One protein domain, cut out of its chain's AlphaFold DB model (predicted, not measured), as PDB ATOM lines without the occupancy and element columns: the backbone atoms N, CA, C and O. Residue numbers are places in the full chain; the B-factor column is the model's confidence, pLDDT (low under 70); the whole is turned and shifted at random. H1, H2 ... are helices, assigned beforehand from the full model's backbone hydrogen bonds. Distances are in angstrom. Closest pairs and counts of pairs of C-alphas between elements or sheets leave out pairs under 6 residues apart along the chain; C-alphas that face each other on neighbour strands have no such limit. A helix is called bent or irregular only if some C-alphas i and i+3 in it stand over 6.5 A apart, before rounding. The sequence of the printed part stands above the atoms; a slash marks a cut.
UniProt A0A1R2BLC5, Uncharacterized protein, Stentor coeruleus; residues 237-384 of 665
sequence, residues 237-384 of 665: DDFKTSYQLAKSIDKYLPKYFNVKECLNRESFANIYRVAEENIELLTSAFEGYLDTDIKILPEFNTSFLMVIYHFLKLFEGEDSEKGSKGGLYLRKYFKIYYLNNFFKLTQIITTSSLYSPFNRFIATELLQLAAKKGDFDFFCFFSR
ATOM      1  N   ASP A 237     -19.621  16.386  90.215       66.12
ATOM      2  CA  ASP A 237     -18.773  16.787  91.346       66.12
ATOM      3  C   ASP A 237     -17.993  15.604  91.964       66.12
ATOM      4  O   ASP A 237     -16.843  15.786  92.382       66.12
ATOM      5  N   ASP A 238     -18.528  14.377  91.890       71.25
ATOM      6  CA  ASP A 238     -17.926  13.132  92.407       71.25
ATOM      7  C   ASP A 238     -16.517  12.808  91.888       71.25
ATOM      8  O   ASP A 238     -15.814  12.025  92.519       71.25
ATOM      9  N   PHE A 239     -16.081  13.377  90.759       76.50
ATOM     10  CA  PHE A 239     -14.752  13.114  90.176       76.50
ATOM     11  C   PHE A 239     -13.845  14.341  90.149       76.50
ATOM     12  O   PHE A 239     -12.641  14.240  89.916       76.50
ATOM     13  N   LYS A 240     -14.423  15.529  90.324       79.31
ATOM     14  CA  LYS A 240     -13.773  16.795  89.990       79.31
ATOM     15  C   LYS A 240     -12.512  17.034  90.813       79.31
ATOM     16  O   LYS A 240     -11.469  17.374  90.252       79.31
ATOM     17  N   THR A 241     -12.602  16.839  92.123       86.12
ATOM     18  CA  THR A 241     -11.515  17.127  93.065       86.12
ATOM     19  C   THR A 241     -10.361  16.138  92.910       86.12
ATOM     20  O   THR A 241      -9.221  16.551  92.689       86.12
ATOM     21  N   SER A 242     -10.657  14.835  92.932       87.69
ATOM     22  CA  SER A 242      -9.656  13.779  92.721       87.69
ATOM     23  C   SER A 242      -8.955  13.913  91.362       87.69
ATOM     24  O   SER A 242      -7.730  13.803  91.281       87.69
ATOM     25  N   TYR A 243      -9.698  14.254  90.304       86.25
ATOM     26  CA  TYR A 243      -9.142  14.459  88.967       86.25
ATOM     27  C   TYR A 243      -8.203  15.667  88.873       86.25
ATOM     28  O   TYR A 243      -7.141  15.582  88.249       86.25
ATOM     29  N   GLN A 244      -8.560  16.802  89.479       85.38
ATOM     30  CA  GLN A 244      -7.707  17.998  89.479       85.38
ATOM     31  C   GLN A 244      -6.364  17.744  90.172       85.38
ATOM     32  O   GLN A 244      -5.319  18.182  89.672       85.38
ATOM     33  N   LEU A 245      -6.385  16.997  91.276       89.62
ATOM     34  CA  LEU A 245      -5.172  16.615  91.986       89.62
ATOM     35  C   LEU A 245      -4.335  15.617  91.173       89.62
ATOM     36  O   LEU A 245      -3.154  15.871  90.929       89.62
ATOM     37  N   ALA A 246      -4.956  14.551  90.655       90.25
ATOM     38  CA  ALA A 246      -4.309  13.569  89.778       90.25
ATOM     39  C   ALA A 246      -3.602  14.236  88.586       90.25
ATOM     40  O   ALA A 246      -2.428  13.981  88.321       90.25
ATOM     41  N   LYS A 247      -4.273  15.189  87.929       86.50
ATOM     42  CA  LYS A 247      -3.711  15.955  86.810       86.50
ATOM     43  C   LYS A 247      -2.477  16.768  87.198       86.50
ATOM     44  O   LYS A 247      -1.604  16.995  86.359       86.50
ATOM     45  N   SER A 248      -2.409  17.258  88.434       89.12
ATOM     46  CA  SER A 248      -1.250  18.010  88.926       89.12
ATOM     47  C   SER A 248      -0.039  17.101  89.131       89.12
ATOM     48  O   SER A 248       1.074  17.513  88.813       89.12
ATOM     49  N   ILE A 249      -0.267  15.851  89.534       89.56
ATOM     50  CA  ILE A 249       0.759  14.810  89.677       89.56
ATOM     51  C   ILE A 249       1.224  14.301  88.304       89.56
ATOM     52  O   ILE A 249       2.424  14.248  88.035       89.56
ATOM     53  N   ASP A 250       0.291  14.027  87.386       86.19
ATOM     54  CA  ASP A 250       0.568  13.527  86.027       86.19
ATOM     55  C   ASP A 250       1.451  14.469  85.185       86.19
ATOM     56  O   ASP A 250       1.995  14.085  84.143       86.19
ATOM     57  N   LYS A 251       1.619  15.733  85.596       83.56
ATOM     58  CA  LYS A 251       2.593  16.655  84.986       83.56
ATOM     59  C   LYS A 251       4.028  16.162  85.154       83.56
ATOM     60  O   LYS A 251       4.809  16.327  84.220       83.56
ATOM     61  N   TYR A 252       4.323  15.562  86.302       83.50
ATOM     62  CA  TYR A 252       5.663  15.176  86.731       83.50
ATOM     63  C   TYR A 252       5.930  13.674  86.591       83.50
ATOM     64  O   TYR A 252       7.087  13.258  86.658       83.50
ATOM     65  N   LEU A 253       4.891  12.861  86.361       78.75
ATOM     66  CA  LEU A 253       5.082  11.440  86.091       78.75
ATOM     67  C   LEU A 253       5.787  11.199  84.750       78.75
ATOM     68  O   LEU A 253       5.547  11.943  83.791       78.75
ATOM     69  N   PRO A 254       6.639  10.156  84.664       69.38
ATOM     70  CA  PRO A 254       7.305   9.788  83.425       69.38
ATOM     71  C   PRO A 254       6.318   9.587  82.274       69.38
ATOM     72  O   PRO A 254       5.362   8.822  82.373       69.38
ATOM     73  N   LYS A 255       6.585  10.266  81.161       65.12
ATOM     74  CA  LYS A 255       5.898  10.117  79.874       65.12
ATOM     75  C   LYS A 255       6.894   9.617  78.848       65.12
ATOM     76  O   LYS A 255       8.106   9.705  79.040       65.12
ATOM     77  N   TYR A 256       6.376   9.177  77.707       52.38
ATOM     78  CA  TYR A 256       7.190   8.615  76.634       52.38
ATOM     79  C   TYR A 256       8.432   9.462  76.288       52.38
ATOM     80  O   TYR A 256       9.530   8.928  76.165       52.38
ATOM     81  N   PHE A 257       8.279  10.784  76.179       42.47
ATOM     82  CA  PHE A 257       9.342  11.714  75.773       42.47
ATOM     83  C   PHE A 257      10.365  12.039  76.861       42.47
ATOM     84  O   PHE A 257      11.470  12.458  76.534       42.47
ATOM     85  N   ASN A 258      10.016  11.908  78.140       52.09
ATOM     86  CA  ASN A 258      10.776  12.528  79.224       52.09
ATOM     87  C   ASN A 258      11.133  11.548  80.345       52.09
ATOM     88  O   ASN A 258      11.510  11.988  81.420       52.09
ATOM     89  N   VAL A 259      11.083  10.231  80.115       57.69
ATOM     90  CA  VAL A 259      11.376   9.221  81.153       57.69
ATOM     91  C   VAL A 259      12.699   9.485  81.875       57.69
ATOM     92  O   VAL A 259      12.754   9.411  83.094       57.69
ATOM     93  N   LYS A 260      13.773   9.843  81.159       61.84
ATOM     94  CA  LYS A 260      15.069  10.141  81.798       61.84
ATOM     95  C   LYS A 260      15.039  11.406  82.661       61.84
ATOM     96  O   LYS A 260      15.702  11.436  83.692       61.84
ATOM     97  N   GLU A 261      14.282  12.419  82.248       58.69
ATOM     98  CA  GLU A 261      14.120  13.678  82.981       58.69
ATOM     99  C   GLU A 261      13.174  13.494  84.175       58.69
ATOM    100  O   GLU A 261      13.517  13.864  85.285       58.69
ATOM    101  N   CYS A 262      12.045  12.807  84.004       54.75
ATOM    102  CA  CYS A 262      11.064  12.523  85.056       54.75
ATOM    103  C   CYS A 262      11.517  11.493  86.096       54.75
ATOM    104  O   CYS A 262      10.865  11.334  87.124       54.75
ATOM    105  N   LEU A 263      12.618  10.783  85.844       67.19
ATOM    106  CA  LEU A 263      13.259   9.920  86.836       67.19
ATOM    107  C   LEU A 263      14.375  10.644  87.607       67.19
ATOM    108  O   LEU A 263      15.114   9.994  88.355       67.19
ATOM    109  N   ASN A 264      14.529  11.963  87.435       70.44
ATOM    110  CA  ASN A 264      15.442  12.781  88.231       70.44
ATOM    111  C   ASN A 264      14.852  13.109  89.619       70.44
ATOM    112  O   ASN A 264      13.658  12.946  89.867       70.44
ATOM    113  N   ARG A 265      15.706  13.557  90.551       72.19
ATOM    114  CA  ARG A 265      15.270  13.892  91.920       72.19
ATOM    115  C   ARG A 265      14.276  15.052  91.951       72.19
ATOM    116  O   ARG A 265      13.320  15.004  92.713       72.19
ATOM    117  N   GLU A 266      14.473  16.051  91.095       79.50
ATOM    118  CA  GLU A 266      13.632  17.250  91.035       79.50
ATOM    119  C   GLU A 266      12.172  16.925  90.684       79.50
ATOM    120  O   GLU A 266      11.250  17.491  91.261       79.50
ATOM    121  N   SER A 267      11.934  15.968  89.787       76.06
ATOM    122  CA  SER A 267      10.587  15.529  89.419       76.06
ATOM    123  C   SER A 267       9.889  14.835  90.584       76.06
ATOM    124  O   SER A 267       8.723  15.113  90.841       76.06
ATOM    125  N   PHE A 268      10.598  13.990  91.337       81.94
ATOM    126  CA  PHE A 268      10.051  13.339  92.531       81.94
ATOM    127  C   PHE A 268       9.761  14.339  93.654       81.94
ATOM    128  O   PHE A 268       8.704  14.255  94.274       81.94
ATOM    129  N   ALA A 269      10.640  15.325  93.855       81.38
ATOM    130  CA  ALA A 269      10.400  16.422  94.787       81.38
ATOM    131  C   ALA A 269       9.168  17.247  94.377       81.38
ATOM    132  O   ALA A 269       8.330  17.565  95.213       81.38
ATOM    133  N   ASN A 270       9.000  17.532  93.081       85.44
ATOM    134  CA  ASN A 270       7.811  18.218  92.574       85.44
ATOM    135  C   ASN A 270       6.532  17.379  92.724       85.44
ATOM    136  O   ASN A 270       5.486  17.953  93.010       85.44
ATOM    137  N   ILE A 271       6.598  16.049  92.565       85.88
ATOM    138  CA  ILE A 271       5.468  15.148  92.859       85.88
ATOM    139  C   ILE A 271       5.081  15.276  94.331       85.88
ATOM    140  O   ILE A 271       3.913  15.510  94.621       85.88
ATOM    141  N   TYR A 272       6.043  15.181  95.253       83.25
ATOM    142  CA  TYR A 272       5.768  15.311  96.683       83.25
ATOM    143  C   TYR A 272       5.258  16.709  97.063       83.25
ATOM    144  O   TYR A 272       4.321  16.813  97.847       83.25
ATOM    145  N   ARG A 273       5.760  17.783  96.437       85.44
ATOM    146  CA  ARG A 273       5.271  19.153  96.679       85.44
ATOM    147  C   ARG A 273       3.777  19.309  96.382       85.44
ATOM    148  O   ARG A 273       3.095  20.071  97.059       85.44
ATOM    149  N   VAL A 274       3.232  18.547  95.425       86.56
ATOM    150  CA  VAL A 274       1.776  18.511  95.192       86.56
ATOM    151  C   VAL A 274       1.025  18.037  96.445       86.56
ATOM    152  O   VAL A 274      -0.080  18.511  96.693       86.56
ATOM    153  N   ALA A 275       1.605  17.140  97.249       80.50
ATOM    154  CA  ALA A 275       1.030  16.702  98.521       80.50
ATOM    155  C   ALA A 275       0.991  17.840  99.545       80.50
ATOM    156  O   ALA A 275      -0.059  18.088 100.129       80.50
ATOM    157  N   GLU A 276       2.106  18.555  99.716       81.62
ATOM    158  CA  GLU A 276       2.209  19.689 100.643       81.62
ATOM    159  C   GLU A 276       1.214  20.798 100.278       81.62
ATOM    160  O   GLU A 276       0.477  21.285 101.132       81.62
ATOM    161  N   GLU A 277       1.123  21.132  98.987       87.56
ATOM    162  CA  GLU A 277       0.186  22.129  98.455       87.56
ATOM    163  C   GLU A 277      -1.294  21.733  98.656       87.56
ATOM    164  O   GLU A 277      -2.170  22.591  98.576       87.56
ATOM    165  N   ASN A 278      -1.591  20.451  98.906       86.88
ATOM    166  CA  ASN A 278      -2.952  19.913  99.021       86.88
ATOM    167  C   ASN A 278      -3.187  19.148 100.337       86.88
ATOM    168  O   ASN A 278      -4.100  18.323 100.419       86.88
ATOM    169  N   ILE A 279      -2.386  19.412 101.375       82.81
ATOM    170  CA  ILE A 279      -2.410  18.626 102.614       82.81
ATOM    171  C   ILE A 279      -3.762  18.696 103.330       82.81
ATOM    172  O   ILE A 279      -4.250  17.672 103.801       82.81
ATOM    173  N   GLU A 280      -4.417  19.861 103.358       82.38
ATOM    174  CA  GLU A 280      -5.736  20.032 103.987       82.38
ATOM    175  C   GLU A 280      -6.809  19.185 103.294       82.38
ATOM    176  O   GLU A 280      -7.603  18.518 103.957       82.38
ATOM    177  N   LEU A 281      -6.795  19.155 101.957       86.81
ATOM    178  CA  LEU A 281      -7.707  18.342 101.156       86.81
ATOM    179  C   LEU A 281      -7.499  16.848 101.433       86.81
ATOM    180  O   LEU A 281      -8.465  16.120 101.656       86.81
ATOM    181  N   LEU A 282      -6.241  16.400 101.428       84.44
ATOM    182  CA  LEU A 282      -5.885  15.006 101.690       84.44
ATOM    183  C   LEU A 282      -6.254  14.595 103.121       84.44
ATOM    184  O   LEU A 282      -6.843  13.540 103.316       84.44
ATOM    185  N   THR A 283      -5.986  15.460 104.102       80.44
ATOM    186  CA  THR A 283      -6.345  15.282 105.519       80.44
ATOM    187  C   THR A 283      -7.862  15.181 105.686       80.44
ATOM    188  O   THR A 283      -8.355  14.267 106.337       80.44
ATOM    189  N   SER A 284      -8.630  16.077 105.059       83.69
ATOM    190  CA  SER A 284     -10.094  16.049 105.134       83.69
ATOM    191  C   SER A 284     -10.681  14.788 104.503       83.69
ATOM    192  O   SER A 284     -11.612  14.210 105.060       83.69
ATOM    193  N   ALA A 285     -10.153  14.352 103.355       84.06
ATOM    194  CA  ALA A 285     -10.572  13.102 102.725       84.06
ATOM    195  C   ALA A 285     -10.227  11.895 103.607       84.06
ATOM    196  O   ALA A 285     -11.028  10.979 103.753       84.06
ATOM    197  N   PHE A 286      -9.060  11.924 104.247       81.00
ATOM    198  CA  PHE A 286      -8.628  10.888 105.169       81.00
ATOM    199  C   PHE A 286      -9.564  10.761 106.378       81.00
ATOM    200  O   PHE A 286     -10.015   9.663 106.686       81.00
ATOM    201  N   GLU A 287      -9.918  11.869 107.035       80.38
ATOM    202  CA  GLU A 287     -10.879  11.849 108.149       80.38
ATOM    203  C   GLU A 287     -12.274  11.396 107.692       80.38
ATOM    204  O   GLU A 287     -12.864  10.522 108.322       80.38
ATOM    205  N   GLY A 288     -12.763  11.901 106.553       82.56
ATOM    206  CA  GLY A 288     -14.059  11.490 106.001       82.56
ATOM    207  C   GLY A 288     -14.123   9.998 105.659       82.56
ATOM    208  O   GLY A 288     -15.142   9.346 105.884       82.56
ATOM    209  N   TYR A 289     -13.019   9.428 105.175       82.50
ATOM    210  CA  TYR A 289     -12.908   7.990 104.944       82.50
ATOM    211  C   TYR A 289     -13.042   7.191 106.246       82.50
ATOM    212  O   TYR A 289     -13.738   6.183 106.286       82.50
ATOM    213  N   LEU A 290     -12.404   7.642 107.329       77.38
ATOM    214  CA  LEU A 290     -12.433   6.949 108.621       77.38
ATOM    215  C   LEU A 290     -13.801   6.988 109.293       77.38
ATOM    216  O   LEU A 290     -14.181   6.031 109.966       77.38
ATOM    217  N   ASP A 291     -14.518   8.090 109.108       81.62
ATOM    218  CA  ASP A 291     -15.847   8.293 109.677       81.62
ATOM    219  C   ASP A 291     -16.944   7.581 108.865       81.62
ATOM    220  O   ASP A 291     -18.101   7.546 109.284       81.62
ATOM    221  N   THR A 292     -16.598   6.981 107.719       82.69
ATOM    222  CA  THR A 292     -17.537   6.190 106.915       82.69
ATOM    223  C   THR A 292     -17.907   4.886 107.638       82.69
ATOM    224  O   THR A 292     -17.041   4.192 108.185       82.69
ATOM    225  N   ASP A 293     -19.199   4.539 107.619       82.75
ATOM    226  CA  ASP A 293     -19.705   3.266 108.145       82.75
ATOM    227  C   ASP A 293     -19.108   2.089 107.352       82.75
ATOM    228  O   ASP A 293     -19.077   2.078 106.119       82.75
ATOM    229  N   ILE A 294     -18.632   1.067 108.063       76.25
ATOM    230  CA  ILE A 294     -17.975  -0.108 107.473       76.25
ATOM    231  C   ILE A 294     -18.930  -0.966 106.605       76.25
ATOM    232  O   ILE A 294     -18.502  -1.907 105.923       76.25
ATOM    233  N   LYS A 295     -20.231  -0.672 106.614       79.00
ATOM    234  CA  LYS A 295     -21.283  -1.357 105.849       79.00
ATOM    235  C   LYS A 295     -21.795  -0.552 104.654       79.00
ATOM    236  O   LYS A 295     -22.697  -1.024 103.964       79.00
ATOM    237  N   ILE A 296     -21.256   0.641 104.398       82.81
ATOM    238  CA  ILE A 296     -21.638   1.458 103.240       82.81
ATOM    239  C   ILE A 296     -20.452   1.673 102.300       82.81
ATOM    240  O   ILE A 296     -19.292   1.512 102.674       82.81
ATOM    241  N   LEU A 297     -20.753   2.018 101.046       83.31
ATOM    242  CA  LEU A 297     -19.722   2.349 100.069       83.31
ATOM    243  C   LEU A 297     -19.185   3.760 100.351       83.31
ATOM    244  O   LEU A 297     -19.983   4.701 100.353       83.31
ATOM    245  N   PRO A 298     -17.865   3.930 100.552       81.31
ATOM    246  CA  PRO A 298     -17.278   5.254 100.663       81.31
ATOM    247  C   PRO A 298     -17.432   6.021  99.349       81.31
ATOM    248  O   PRO A 298     -17.445   5.447  98.255       81.31
ATOM    249  N   GLU A 299     -17.513   7.346  99.451       84.88
ATOM    250  CA  GLU A 299     -17.559   8.209  98.275       84.88
ATOM    251  C   GLU A 299     -16.304   8.022  97.409       84.88
ATOM    252  O   GLU A 299     -15.185   7.846  97.909       84.88
ATOM    253  N   PHE A 300     -16.477   8.090  96.086       86.31
ATOM    254  CA  PHE A 300     -15.372   7.867  95.154       86.31
ATOM    255  C   PHE A 300     -14.249   8.893  95.334       86.31
ATOM    256  O   PHE A 300     -13.087   8.502  95.394       86.31
ATOM    257  N   ASN A 301     -14.577  10.188  95.445       86.12
ATOM    258  CA  ASN A 301     -13.579  11.240  95.657       86.12
ATOM    259  C   ASN A 301     -12.731  10.946  96.898       86.12
ATOM    260  O   ASN A 301     -11.507  10.961  96.815       86.12
ATOM    261  N   THR A 302     -13.381  10.626  98.015       85.69
ATOM    262  CA  THR A 302     -12.731  10.263  99.278       85.69
ATOM    263  C   THR A 302     -11.797   9.066  99.090       85.69
ATOM    264  O   THR A 302     -10.606   9.154  99.385       85.69
ATOM    265  N   SER A 303     -12.292   7.983  98.490       85.81
ATOM    266  CA  SER A 303     -11.520   6.752  98.256       85.81
ATOM    267  C   SER A 303     -10.341   6.962  97.299       85.81
ATOM    268  O   SER A 303      -9.239   6.473  97.534       85.81
ATOM    269  N   PHE A 304     -10.517   7.729  96.222       90.31
ATOM    270  CA  PHE A 304      -9.443   7.976  95.261       90.31
ATOM    271  C   PHE A 304      -8.400   8.966  95.791       90.31
ATOM    272  O   PHE A 304      -7.208   8.823  95.516       90.31
ATOM    273  N   LEU A 305      -8.808   9.950  96.598       89.88
ATOM    274  CA  LEU A 305      -7.866  10.822  97.303       89.88
ATOM    275  C   LEU A 305      -6.983  10.020  98.268       89.88
ATOM    276  O   LEU A 305      -5.802  10.340  98.394       89.88
ATOM    277  N   MET A 306      -7.486   8.925  98.848       86.56
ATOM    278  CA  MET A 306      -6.664   7.982  99.615       86.56
ATOM    279  C   MET A 306      -5.623   7.254  98.758       86.56
ATOM    280  O   MET A 306      -4.478   7.091  99.190       86.56
ATOM    281  N   VAL A 307      -5.977   6.854  97.532       91.00
ATOM    282  CA  VAL A 307      -5.007   6.309  96.563       91.00
ATOM    283  C   VAL A 307      -3.905   7.333  96.296       91.00
ATOM    284  O   VAL A 307      -2.722   7.007  96.403       91.00
ATOM    285  N   ILE A 308      -4.285   8.582  96.001       91.44
ATOM    286  CA  ILE A 308      -3.344   9.676  95.739       91.44
ATOM    287  C   ILE A 308      -2.457   9.953  96.959       91.44
ATOM    288  O   ILE A 308      -1.247  10.095  96.808       91.44
ATOM    289  N   TYR A 309      -3.024   9.991  98.164       87.75
ATOM    290  CA  TYR A 309      -2.274  10.202  99.400       87.75
ATOM    291  C   TYR A 309      -1.155   9.166  99.566       87.75
ATOM    292  O   TYR A 309       0.013   9.526  99.724       87.75
ATOM    293  N   HIS A 310      -1.482   7.874  99.467       85.19
ATOM    294  CA  HIS A 310      -0.476   6.818  99.598       85.19
ATOM    295  C   HIS A 310       0.532   6.823  98.455       85.19
ATOM    296  O   HIS A 310       1.714   6.574  98.690       85.19
ATOM    297  N   PHE A 311       0.085   7.148  97.242       89.75
ATOM    298  CA  PHE A 311       0.970   7.329  96.102       89.75
ATOM    299  C   PHE A 311       2.011   8.418  96.381       89.75
ATOM    300  O   PHE A 311       3.202   8.189  96.199       89.75
ATOM    301  N   LEU A 312       1.578   9.585  96.865       88.12
ATOM    302  CA  LEU A 312       2.442  10.725  97.166       88.12
ATOM    303  C   LEU A 312       3.400  10.446  98.327       88.12
ATOM    304  O   LEU A 312       4.574  10.802  98.236       88.12
ATOM    305  N   LYS A 313       2.942   9.742  99.370       84.06
ATOM    306  CA  LYS A 313       3.777   9.326 100.509       84.06
ATOM    307  C   LYS A 313       4.965   8.451 100.099       84.06
ATOM    308  O   LYS A 313       5.992   8.482 100.765       84.06
ATOM    309  N   LEU A 314       4.901   7.725  98.978       83.50
ATOM    310  CA  LEU A 314       6.083   7.023  98.461       83.50
ATOM    311  C   LEU A 314       7.229   7.976  98.089       83.50
ATOM    312  O   LEU A 314       8.387   7.561  98.067       83.50
ATOM    313  N   PHE A 315       6.923   9.223  97.741       84.25
ATOM    314  CA  PHE A 315       7.902  10.212  97.300       84.25
ATOM    315  C   PHE A 315       8.420  11.100  98.439       84.25
ATOM    316  O   PHE A 315       9.258  11.959  98.177       84.25
ATOM    317  N   GLU A 316       7.964  10.868  99.674       78.00
ATOM    318  CA  GLU A 316       8.428  11.544 100.888       78.00
ATOM    319  C   GLU A 316       9.858  11.109 101.269       78.00
ATOM    320  O   GLU A 316      10.205   9.930 101.161       78.00
ATOM    321  N   GLY A 317      10.679  12.063 101.727       68.31
ATOM    322  CA  GLY A 317      12.047  11.838 102.218       68.31
ATOM    323  C   GLY A 317      13.156  11.790 101.146       68.31
ATOM    324  O   GLY A 317      12.991  11.233 100.057       68.31
ATOM    325  N   GLU A 318      14.329  12.350 101.473       62.28
ATOM    326  CA  GLU A 318      15.574  12.295 100.680       62.28
ATOM    327  C   GLU A 318      16.626  11.381 101.340       62.28
ATOM    328  O   GLU A 318      17.694  11.832 101.737       62.28
ATOM    329  N   ASP A 319      16.375  10.076 101.457       52.38
ATOM    330  CA  ASP A 319      17.260   9.241 102.294       52.38
ATOM    331  C   ASP A 319      18.434   8.544 101.587       52.38
ATOM    332  O   ASP A 319      19.114   7.716 102.190       52.38
ATOM    333  N   SER A 320      18.770   8.866 100.332       52.84
ATOM    334  CA  SER A 320      20.065   8.430  99.770       52.84
ATOM    335  C   SER A 320      20.427   9.097  98.447       52.84
ATOM    336  O   SER A 320      19.586   9.669  97.747       52.84
ATOM    337  N   GLU A 321      21.672   8.876  98.003       51.72
ATOM    338  CA  GLU A 321      22.095   9.157  96.629       51.72
ATOM    339  C   GLU A 321      21.161   8.545  95.553       51.72
ATOM    340  O   GLU A 321      21.137   9.011  94.407       51.72
ATOM    341  N   LYS A 322      20.351   7.540  95.926       53.53
ATOM    342  CA  LYS A 322      19.488   6.751  95.043       53.53
ATOM    343  C   LYS A 322      18.058   7.317  94.848       53.53
ATOM    344  O   LYS A 322      17.423   6.915  93.872       53.53
ATOM    345  N   GLY A 323      17.595   8.295  95.646       68.06
ATOM    346  CA  GLY A 323      16.268   8.954  95.524       68.06
ATOM    347  C   GLY A 323      15.180   8.425  96.483       68.06
ATOM    348  O   GLY A 323      15.460   7.539  97.285       68.06
ATOM    349  N   SER A 324      13.952   8.967  96.406       78.62
ATOM    350  CA  SER A 324      12.799   8.550  97.234       78.62
ATOM    351  C   SER A 324      12.327   7.122  96.924       78.62
ATOM    352  O   SER A 324      12.603   6.586  95.844       78.62
ATOM    353  N   LYS A 325      11.577   6.496  97.844       81.94
ATOM    354  CA  LYS A 325      11.072   5.113  97.704       81.94
ATOM    355  C   LYS A 325      10.245   4.929  96.422       81.94
ATOM    356  O   LYS A 325      10.486   4.002  95.650       81.94
ATOM    357  N   GLY A 326       9.338   5.861  96.142       82.12
ATOM    358  CA  GLY A 326       8.541   5.915  94.917       82.12
ATOM    359  C   GLY A 326       9.405   6.103  93.677       82.12
ATOM    360  O   GLY A 326       9.180   5.442  92.664       82.12
ATOM    361  N   GLY A 327      10.457   6.919  93.768       81.31
ATOM    362  CA  GLY A 327      11.435   7.069  92.696       81.31
ATOM    363  C   GLY A 327      12.177   5.770  92.373       81.31
ATOM    364  O   GLY A 327      12.337   5.424  91.200       81.31
ATOM    365  N   LEU A 328      12.587   5.010  93.393       81.38
ATOM    366  CA  LEU A 328      13.214   3.692  93.229       81.38
ATOM    367  C   LEU A 328      12.263   2.690  92.569       81.38
ATOM    368  O   LEU A 328      12.648   2.013  91.611       81.38
ATOM    369  N   TYR A 329      11.016   2.631  93.037       82.88
ATOM    370  CA  TYR A 329       9.997   1.752  92.473       82.88
ATOM    371  C   TYR A 329       9.646   2.112  91.027       82.88
ATOM    372  O   TYR A 329       9.612   1.219  90.183       82.88
ATOM    373  N   LEU A 330       9.504   3.403  90.689       81.25
ATOM    374  CA  LEU A 330       9.259   3.834  89.308       81.25
ATOM    375  C   LEU A 330      10.445   3.475  88.410       81.25
ATOM    376  O   LEU A 330      10.259   2.965  87.308       81.25
ATOM    377  N   ARG A 331      11.683   3.690  88.874       78.62
ATOM    378  CA  ARG A 331      12.884   3.304  88.114       78.62
ATOM    379  C   ARG A 331      12.919   1.801  87.843       78.62
ATOM    380  O   ARG A 331      13.220   1.406  86.718       78.62
ATOM    381  N   LYS A 332      12.610   0.971  88.846       79.19
ATOM    382  CA  LYS A 332      12.546  -0.492  88.695       79.19
ATOM    383  C   LYS A 332      11.448  -0.895  87.708       79.19
ATOM    384  O   LYS A 332      11.733  -1.648  86.779       79.19
ATOM    385  N   TYR A 333      10.251  -0.330  87.854       80.44
ATOM    386  CA  TYR A 333       9.118  -0.523  86.948       80.44
ATOM    387  C   TYR A 333       9.504  -0.263  85.482       80.44
ATOM    388  O   TYR A 333       9.446  -1.163  84.642       80.44
ATOM    389  N   PHE A 334      10.023   0.931  85.180       74.62
ATOM    390  CA  PHE A 334      10.394   1.297  83.809       74.62
ATOM    391  C   PHE A 334      11.607   0.526  83.268       74.62
ATOM    392  O   PHE A 334      11.734   0.372  82.051       74.62
ATOM    393  N   LYS A 335      12.488   0.010  84.138       74.19
ATOM    394  CA  LYS A 335      13.594  -0.877  83.738       74.19
ATOM    395  C   LYS A 335      13.081  -2.234  83.243       74.19
ATOM    396  O   LYS A 335      13.642  -2.766  82.290       74.19
ATOM    397  N   ILE A 336      12.040  -2.781  83.877       69.00
ATOM    398  CA  ILE A 336      11.481  -4.108  83.563       69.00
ATOM    399  C   ILE A 336      10.534  -4.039  82.358       69.00
ATOM    400  O   ILE A 336      10.650  -4.845  81.439       69.00
ATOM    401  N   TYR A 337       9.623  -3.065  82.331       61.31
ATOM    402  CA  TYR A 337       8.514  -3.048  81.368       61.31
ATOM    403  C   TYR A 337       8.807  -2.320  80.046       61.31
ATOM    404  O   TYR A 337       7.955  -2.329  79.153       61.31
ATOM    405  N   TYR A 338      10.016  -1.759  79.892       52.03
ATOM    406  CA  TYR A 338      10.464  -0.914  78.773       52.03
ATOM    407  C   TYR A 338       9.501   0.255  78.466       52.03
ATOM    408  O   TYR A 338       8.398   0.363  78.991       52.03
ATOM    409  N   LEU A 339       9.938   1.182  77.612       52.44
ATOM    410  CA  LEU A 339       9.313   2.481  77.305       52.44
ATOM    411  C   LEU A 339       7.857   2.456  76.772       52.44
ATOM    412  O   LEU A 339       7.431   3.462  76.237       52.44
ATOM    413  N   ASN A 340       7.088   1.368  76.851       50.97
ATOM    414  CA  ASN A 340       5.758   1.269  76.230       50.97
ATOM    415  C   ASN A 340       4.593   1.201  77.228       50.97
ATOM    416  O   ASN A 340       3.444   1.307  76.810       50.97
ATOM    417  N   ASN A 341       4.875   1.044  78.522       64.62
ATOM    418  CA  ASN A 341       3.856   0.906  79.558       64.62
ATOM    419  C   ASN A 341       3.945   2.102  80.504       64.62
ATOM    420  O   ASN A 341       4.858   2.193  81.318       64.62
ATOM    421  N   PHE A 342       3.033   3.054  80.325       71.62
ATOM    422  CA  PHE A 342       2.869   4.223  81.183       71.62
ATOM    423  C   PHE A 342       1.465   4.213  81.759       71.62
ATOM    424  O   PHE A 342       0.538   3.702  81.131       71.62
ATOM    425  N   PHE A 343       1.314   4.845  82.914       78.75
ATOM    426  CA  PHE A 343       0.015   5.123  83.498       78.75
ATOM    427  C   PHE A 343      -0.093   6.608  83.815       78.75
ATOM    428  O   PHE A 343       0.901   7.274  84.115       78.75
ATOM    429  N   LYS A 344      -1.319   7.112  83.752       82.94
ATOM    430  CA  LYS A 344      -1.706   8.395  84.329       82.94
ATOM    431  C   LYS A 344      -2.729   8.144  85.418       82.94
ATOM    432  O   LYS A 344      -3.631   7.325  85.234       82.94
ATOM    433  N   LEU A 345      -2.648   8.890  86.509       88.56
ATOM    434  CA  LEU A 345      -3.683   8.862  87.535       88.56
ATOM    435  C   LEU A 345      -5.024   9.339  86.959       88.56
ATOM    436  O   LEU A 345      -6.057   8.757  87.286       88.56
ATOM    437  N   THR A 346      -5.028  10.308  86.031       84.38
ATOM    438  CA  THR A 346      -6.258  10.727  85.332       84.38
ATOM    439  C   THR A 346      -6.898   9.595  84.533       84.38
ATOM    440  O   THR A 346      -8.118   9.460  84.559       84.38
ATOM    441  N   GLN A 347      -6.100   8.753  83.869       79.75
ATOM    442  CA  GLN A 347      -6.610   7.594  83.129       79.75
ATOM    443  C   GLN A 347      -7.216   6.550  84.063       79.75
ATOM    444  O   GLN A 347      -8.270   6.012  83.750       79.75
ATOM    445  N   ILE A 348      -6.611   6.306  85.229       86.12
ATOM    446  CA  ILE A 348      -7.162   5.378  86.226       86.12
ATOM    447  C   ILE A 348      -8.529   5.861  86.724       86.12
ATOM    448  O   ILE A 348      -9.445   5.050  86.851       86.12
ATOM    449  N   ILE A 349      -8.702   7.169  86.956       85.44
ATOM    450  CA  ILE A 349     -10.012   7.745  87.305       85.44
ATOM    451  C   ILE A 349     -11.011   7.517  86.167       85.44
ATOM    452  O   ILE A 349     -12.135   7.083  86.418       85.44
ATOM    453  N   THR A 350     -10.607   7.768  84.918       78.06
ATOM    454  CA  THR A 350     -11.458   7.536  83.745       78.06
ATOM    455  C   THR A 350     -11.875   6.072  83.631       78.06
ATOM    456  O   THR A 350     -13.069   5.811  83.533       78.06
ATOM    457  N   THR A 351     -10.950   5.114  83.729       79.25
ATOM    458  CA  THR A 351     -11.289   3.683  83.722       79.25
ATOM    459  C   THR A 351     -12.217   3.331  84.884       79.25
ATOM    460  O   THR A 351     -13.256   2.708  84.682       79.25
ATOM    461  N   SER A 352     -11.916   3.814  86.092       82.88
ATOM    462  CA  SER A 352     -12.728   3.563  87.291       82.88
ATOM    463  C   SER A 352     -14.160   4.092  87.157       82.88
ATOM    464  O   SER A 352     -15.101   3.508  87.698       82.88
ATOM    465  N   SER A 353     -14.349   5.187  86.413       78.69
ATOM    466  CA  SER A 353     -15.669   5.770  86.157       78.69
ATOM    467  C   SER A 353     -16.580   4.877  85.304       78.69
ATOM    468  O   SER A 353     -17.801   4.991  85.415       78.69
ATOM    469  N   LEU A 354     -16.003   3.969  84.507       77.88
ATOM    470  CA  LEU A 354     -16.743   3.025  83.662       77.88
ATOM    471  C   LEU A 354     -17.338   1.861  84.466       77.88
ATOM    472  O   LEU A 354     -18.278   1.216  84.009       77.88
ATOM    473  N   TYR A 355     -16.817   1.601  85.667       80.56
ATOM    474  CA  TYR A 355     -17.311   0.534  86.531       80.56
ATOM    475  C   TYR A 355     -18.553   0.953  87.320       80.56
ATOM    476  O   TYR A 355     -18.749   2.129  87.661       80.56
ATOM    477  N   SER A 356     -19.365  -0.052  87.671       85.19
ATOM    478  CA  SER A 356     -20.450   0.090  88.645       85.19
ATOM    479  C   SER A 356     -19.902   0.612  89.983       85.19
ATOM    480  O   SER A 356     -18.733   0.364  90.292       85.19
ATOM    481  N   PRO A 357     -20.706   1.301  90.815       86.31
ATOM    482  CA  PRO A 357     -20.228   1.848  92.088       86.31
ATOM    483  C   PRO A 357     -19.520   0.821  92.984       86.31
ATOM    484  O   PRO A 357     -18.506   1.133  93.600       86.31
ATOM    485  N   PHE A 358     -20.005  -0.422  93.002       87.94
ATOM    486  CA  PHE A 358     -19.415  -1.499  93.795       87.94
ATOM    487  C   PHE A 358     -18.067  -1.977  93.235       87.94
ATOM    488  O   PHE A 358     -17.087  -2.043  93.972       87.94
ATOM    489  N   ASN A 359     -17.973  -2.249  91.929       87.75
ATOM    490  CA  ASN A 359     -16.702  -2.663  91.319       87.75
ATOM    491  C   ASN A 359     -15.674  -1.526  91.352       87.75
ATOM    492  O   ASN A 359     -14.485  -1.768  91.536       87.75
ATOM    493  N   ARG A 360     -16.138  -0.277  91.241       87.12
ATOM    494  CA  ARG A 360     -15.315   0.917  91.428       87.12
ATOM    495  C   ARG A 360     -14.737   0.986  92.837       87.12
ATOM    496  O   ARG A 360     -13.552   1.263  92.962       87.12
ATOM    497  N   PHE A 361     -15.541   0.708  93.864       87.38
ATOM    498  CA  PHE A 361     -15.065   0.623  95.245       87.38
ATOM    499  C   PHE A 361     -13.954  -0.422  95.390       87.38
ATOM    500  O   PHE A 361     -12.873  -0.087  95.875       87.38
ATOM    501  N   ILE A 362     -14.165  -1.644  94.882       88.75
ATOM    502  CA  ILE A 362     -13.136  -2.695  94.903       88.75
ATOM    503  C   ILE A 362     -11.856  -2.199  94.217       88.75
ATOM    504  O   ILE A 362     -10.780  -2.254  94.807       88.75
ATOM    505  N   ALA A 363     -11.972  -1.651  93.005       89.56
ATOM    506  CA  ALA A 363     -10.835  -1.128  92.256       89.56
ATOM    507  C   ALA A 363     -10.061  -0.060  93.045       89.56
ATOM    508  O   ALA A 363      -8.837  -0.134  93.145       89.56
ATOM    509  N   THR A 364     -10.756   0.916  93.640       88.94
ATOM    510  CA  THR A 364     -10.111   1.982  94.419       88.94
ATOM    511  C   THR A 364      -9.398   1.460  95.658       88.94
ATOM    512  O   THR A 364      -8.296   1.915  95.956       88.94
ATOM    513  N   GLU A 365      -9.970   0.474  96.346       86.06
ATOM    514  CA  GLU A 365      -9.345  -0.131  97.521       86.06
ATOM    515  C   GLU A 365      -8.085  -0.924  97.144       86.06
ATOM    516  O   GLU A 365      -7.045  -0.792  97.790       86.06
ATOM    517  N   LEU A 366      -8.130  -1.699  96.058       88.19
ATOM    518  CA  LEU A 366      -6.958  -2.431  95.572       88.19
ATOM    519  C   LEU A 366      -5.857  -1.478  95.081       88.19
ATOM    520  O   LEU A 366      -4.679  -1.686  95.378       88.19
ATOM    521  N   LEU A 367      -6.225  -0.391  94.396       90.50
ATOM    522  CA  LEU A 367      -5.295   0.674  94.006       90.50
ATOM    523  C   LEU A 367      -4.651   1.343  95.226       90.50
ATOM    524  O   LEU A 367      -3.465   1.674  95.187       90.50
ATOM    525  N   GLN A 368      -5.391   1.507  96.324       86.62
ATOM    526  CA  GLN A 368      -4.861   2.040  97.577       86.62
ATOM    527  C   GLN A 368      -3.774   1.124  98.163       86.62
ATOM    528  O   GLN A 368      -2.739   1.608  98.630       86.62
ATOM    529  N   LEU A 369      -3.982  -0.196  98.122       82.56
ATOM    530  CA  LEU A 369      -2.995  -1.188  98.564       82.56
ATOM    531  C   LEU A 369      -1.756  -1.186  97.667       82.56
ATOM    532  O   LEU A 369      -0.631  -1.104  98.167       82.56
ATOM    533  N   ALA A 370      -1.961  -1.181  96.348       86.06
ATOM    534  CA  ALA A 370      -0.883  -1.072  95.371       86.06
ATOM    535  C   ALA A 370      -0.047   0.202  95.593       86.06
ATOM    536  O   ALA A 370       1.186   0.151  95.563       86.06
ATOM    537  N   ALA A 371      -0.699   1.334  95.894       86.75
ATOM    538  CA  ALA A 371      -0.038   2.614  96.144       86.75
ATOM    539  C   ALA A 371       0.935   2.535  97.325       86.75
ATOM    540  O   ALA A 371       2.055   3.018  97.239       86.75
ATOM    541  N   LYS A 372       0.553   1.880  98.426       79.19
ATOM    542  CA  LYS A 372       1.406   1.756  99.625       79.19
ATOM    543  C   LYS A 372       2.684   0.964  99.377       79.19
ATOM    544  O   LYS A 372       3.714   1.215 100.010       79.19
ATOM    545  N   LYS A 373       2.604  -0.023  98.489       78.94
ATOM    546  CA  LYS A 373       3.702  -0.945  98.184       78.94
ATOM    547  C   LYS A 373       4.502  -0.521  96.951       78.94
ATOM    548  O   LYS A 373       5.566  -1.082  96.713       78.94
ATOM    549  N   GLY A 374       4.042   0.495  96.216       82.62
ATOM    550  CA  GLY A 374       4.666   0.931  94.969       82.62
ATOM    551  C   GLY A 374       4.509  -0.075  93.834       82.62
ATOM    552  O   GLY A 374       5.396  -0.179  92.988       82.62
ATOM    553  N   ASP A 375       3.397  -0.815  93.818       84.19
ATOM    554  CA  ASP A 375       3.059  -1.756  92.748       84.19
ATOM    555  C   ASP A 375       2.514  -0.997  91.525       84.19
ATOM    556  O   ASP A 375       1.320  -0.983  91.223       84.19
ATOM    557  N   PHE A 376       3.410  -0.294  90.832       86.31
ATOM    558  CA  PHE A 376       3.065   0.503  89.652       86.31
ATOM    559  C   PHE A 376       2.630  -0.341  88.444       86.31
ATOM    560  O   PHE A 376       2.003   0.191  87.526       86.31
ATOM    561  N   ASP A 377       2.894  -1.651  88.461       83.94
ATOM    562  CA  ASP A 377       2.356  -2.584  87.467       83.94
ATOM    563  C   ASP A 377       0.833  -2.608  87.530       83.94
ATOM    564  O   ASP A 377       0.165  -2.512  86.498       83.94
ATOM    565  N   PHE A 378       0.295  -2.659  88.750       85.69
ATOM    566  CA  PHE A 378      -1.140  -2.645  88.999       85.69
ATOM    567  C   PHE A 378      -1.779  -1.340  88.502       85.69
ATOM    568  O   PHE A 378      -2.762  -1.371  87.767       85.69
ATOM    569  N   PHE A 379      -1.163  -0.183  88.778       87.62
ATOM    570  CA  PHE A 379      -1.618   1.112  88.245       87.62
ATOM    571  C   PHE A 379      -1.690   1.116  86.713       87.62
ATOM    572  O   PHE A 379      -2.663   1.600  86.133       87.62
ATOM    573  N   CYS A 380      -0.675   0.551  86.055       82.88
ATOM    574  CA  CYS A 380      -0.635   0.453  84.601       82.88
ATOM    575  C   CYS A 380      -1.679  -0.500  84.023       82.88
ATOM    576  O   CYS A 380      -2.203  -0.232  82.939       82.88
ATOM    577  N   PHE A 381      -1.992  -1.594  84.715       80.50
ATOM    578  CA  PHE A 381      -3.068  -2.492  84.315       80.50
ATOM    579  C   PHE A 381      -4.416  -1.756  84.293       80.50
ATOM    580  O   PHE A 381      -5.080  -1.755  83.259       80.50
ATOM    581  N   PHE A 382      -4.752  -1.024  85.363       79.69
ATOM    582  CA  PHE A 382      -5.993  -0.237  85.445       79.69
ATOM    583  C   PHE A 382      -6.059   0.929  84.453       79.69
ATOM    584  O   PHE A 382      -7.137   1.287  83.983       79.69
ATOM    585  N   SER A 383      -4.933   1.561  84.124       74.75
ATOM    586  CA  SER A 383      -4.942   2.714  83.215       74.75
ATOM    587  C   SER A 383      -5.187   2.347  81.747       74.75
ATOM    588  O   SER A 383      -5.401   3.244  80.934       74.75
ATOM    589  N   ARG A 384      -5.126   1.062  81.372       69.88
ATOM    590  CA  ARG A 384      -5.389   0.614  79.998       69.88
ATOM    591  C   ARG A 384      -6.896   0.584  79.756       69.88
ATOM    592  O   ARG A 384      -7.604  -0.193  80.382       69.88
TER     593      ARG A 384
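This is residues 237 to 384 of the 665 residues of an uncharacterized protein of Stentor coeruleus (UniProt A0A1R2BLC5). Picture a bundle in which H1, H5, H8 and H7 run side by side as the four edges of a box, with H3 joining at one end against H1 and H5; H4 crosses H5 on its outer side, H6 stands across one end, and short H9 folds back on H7 and H8. The bundle of H1, H3, H5, H7 and H8 is up and down, each running against the one before it in the chain. There are 148 residues printed, with nine named helices, H1 to H9 in order, and no named strand; the class is all helix. The whole is compact, with a radius of gyration of the C-alphas of 14.9 A and spans of 44 by 30 by 24 A.

Find C-alpha 237 at (-18.773, 16.787, 91.346); from there H1 runs 19.7 A through residues 237 to 249, irregular, with C-alphas 238 and 241 7.6 A apart. Next come H2, residues 259 to 262, H3, 265 to 277, 18.4 A, and H4, 279 to 290, 16.5 A. Look for H5 at residues 300 to 313, 19.9 A, beginning at (-15.372, 7.867, 95.154). H6, 325 to 340, is 22.5 A and irregular, with C-alphas 336 and 339 9.3 A apart and a kink of 60 degrees near residue 334. H7 holds 345 to 354, H8 357 to 373, 24.9 A, and H9 376 to 383, ending at (-4.942, 2.714, 83.215).

Begin at the hub, H5, which touches H1, H3, H4 and H8. It touches H8 the same way at a shallow tilt of 9 degrees, C-alphas of Val 307 and Gln 368 closest at 4.4 A. It touches H1 the same way at 16 degrees, Ser 242 to Asn 301, 5.5 A between C-alphas. H4 touches it at a steep tilt of 57 degrees, C-alphas of Ala 285 and Thr 302 5.0 A apart. H3 touches it with residues 271 to 275 alone, C-alphas of Tyr 272 and Leu 312 5.7 A apart. H7 touches H1, C-alphas of Leu 345 and Ala 246 5.3 A apart, and forms a hairpin with H8. H9 forms another with H8, and touches H7, C-alphas of Ser 383 and Ile 348 4.6 A apart. H6 touches H9 with residues 329 to 333 alone, C-alphas of Tyr 333 and Phe 376 6.7 A apart; H2 is near H6. H4, H5, H8 and H9 have every O i to N i+4 pair within hydrogen-bond range; H1 has 7 of 9, H3 8 of 9, H6 10 of 12 and H7 5 of 6, and H2 is too short for one.

The C-alphas of Lys 295 and Glu 321, the two farthest apart, are 45.6 A apart. The printed part has no cut. The link from H5 to H6, 11 residues, is long. Mean pLDDT of the printed part is 79.2; look for values under 70 at residues 237, 254 to 263, 317 to 323, 336 to 341 and 384.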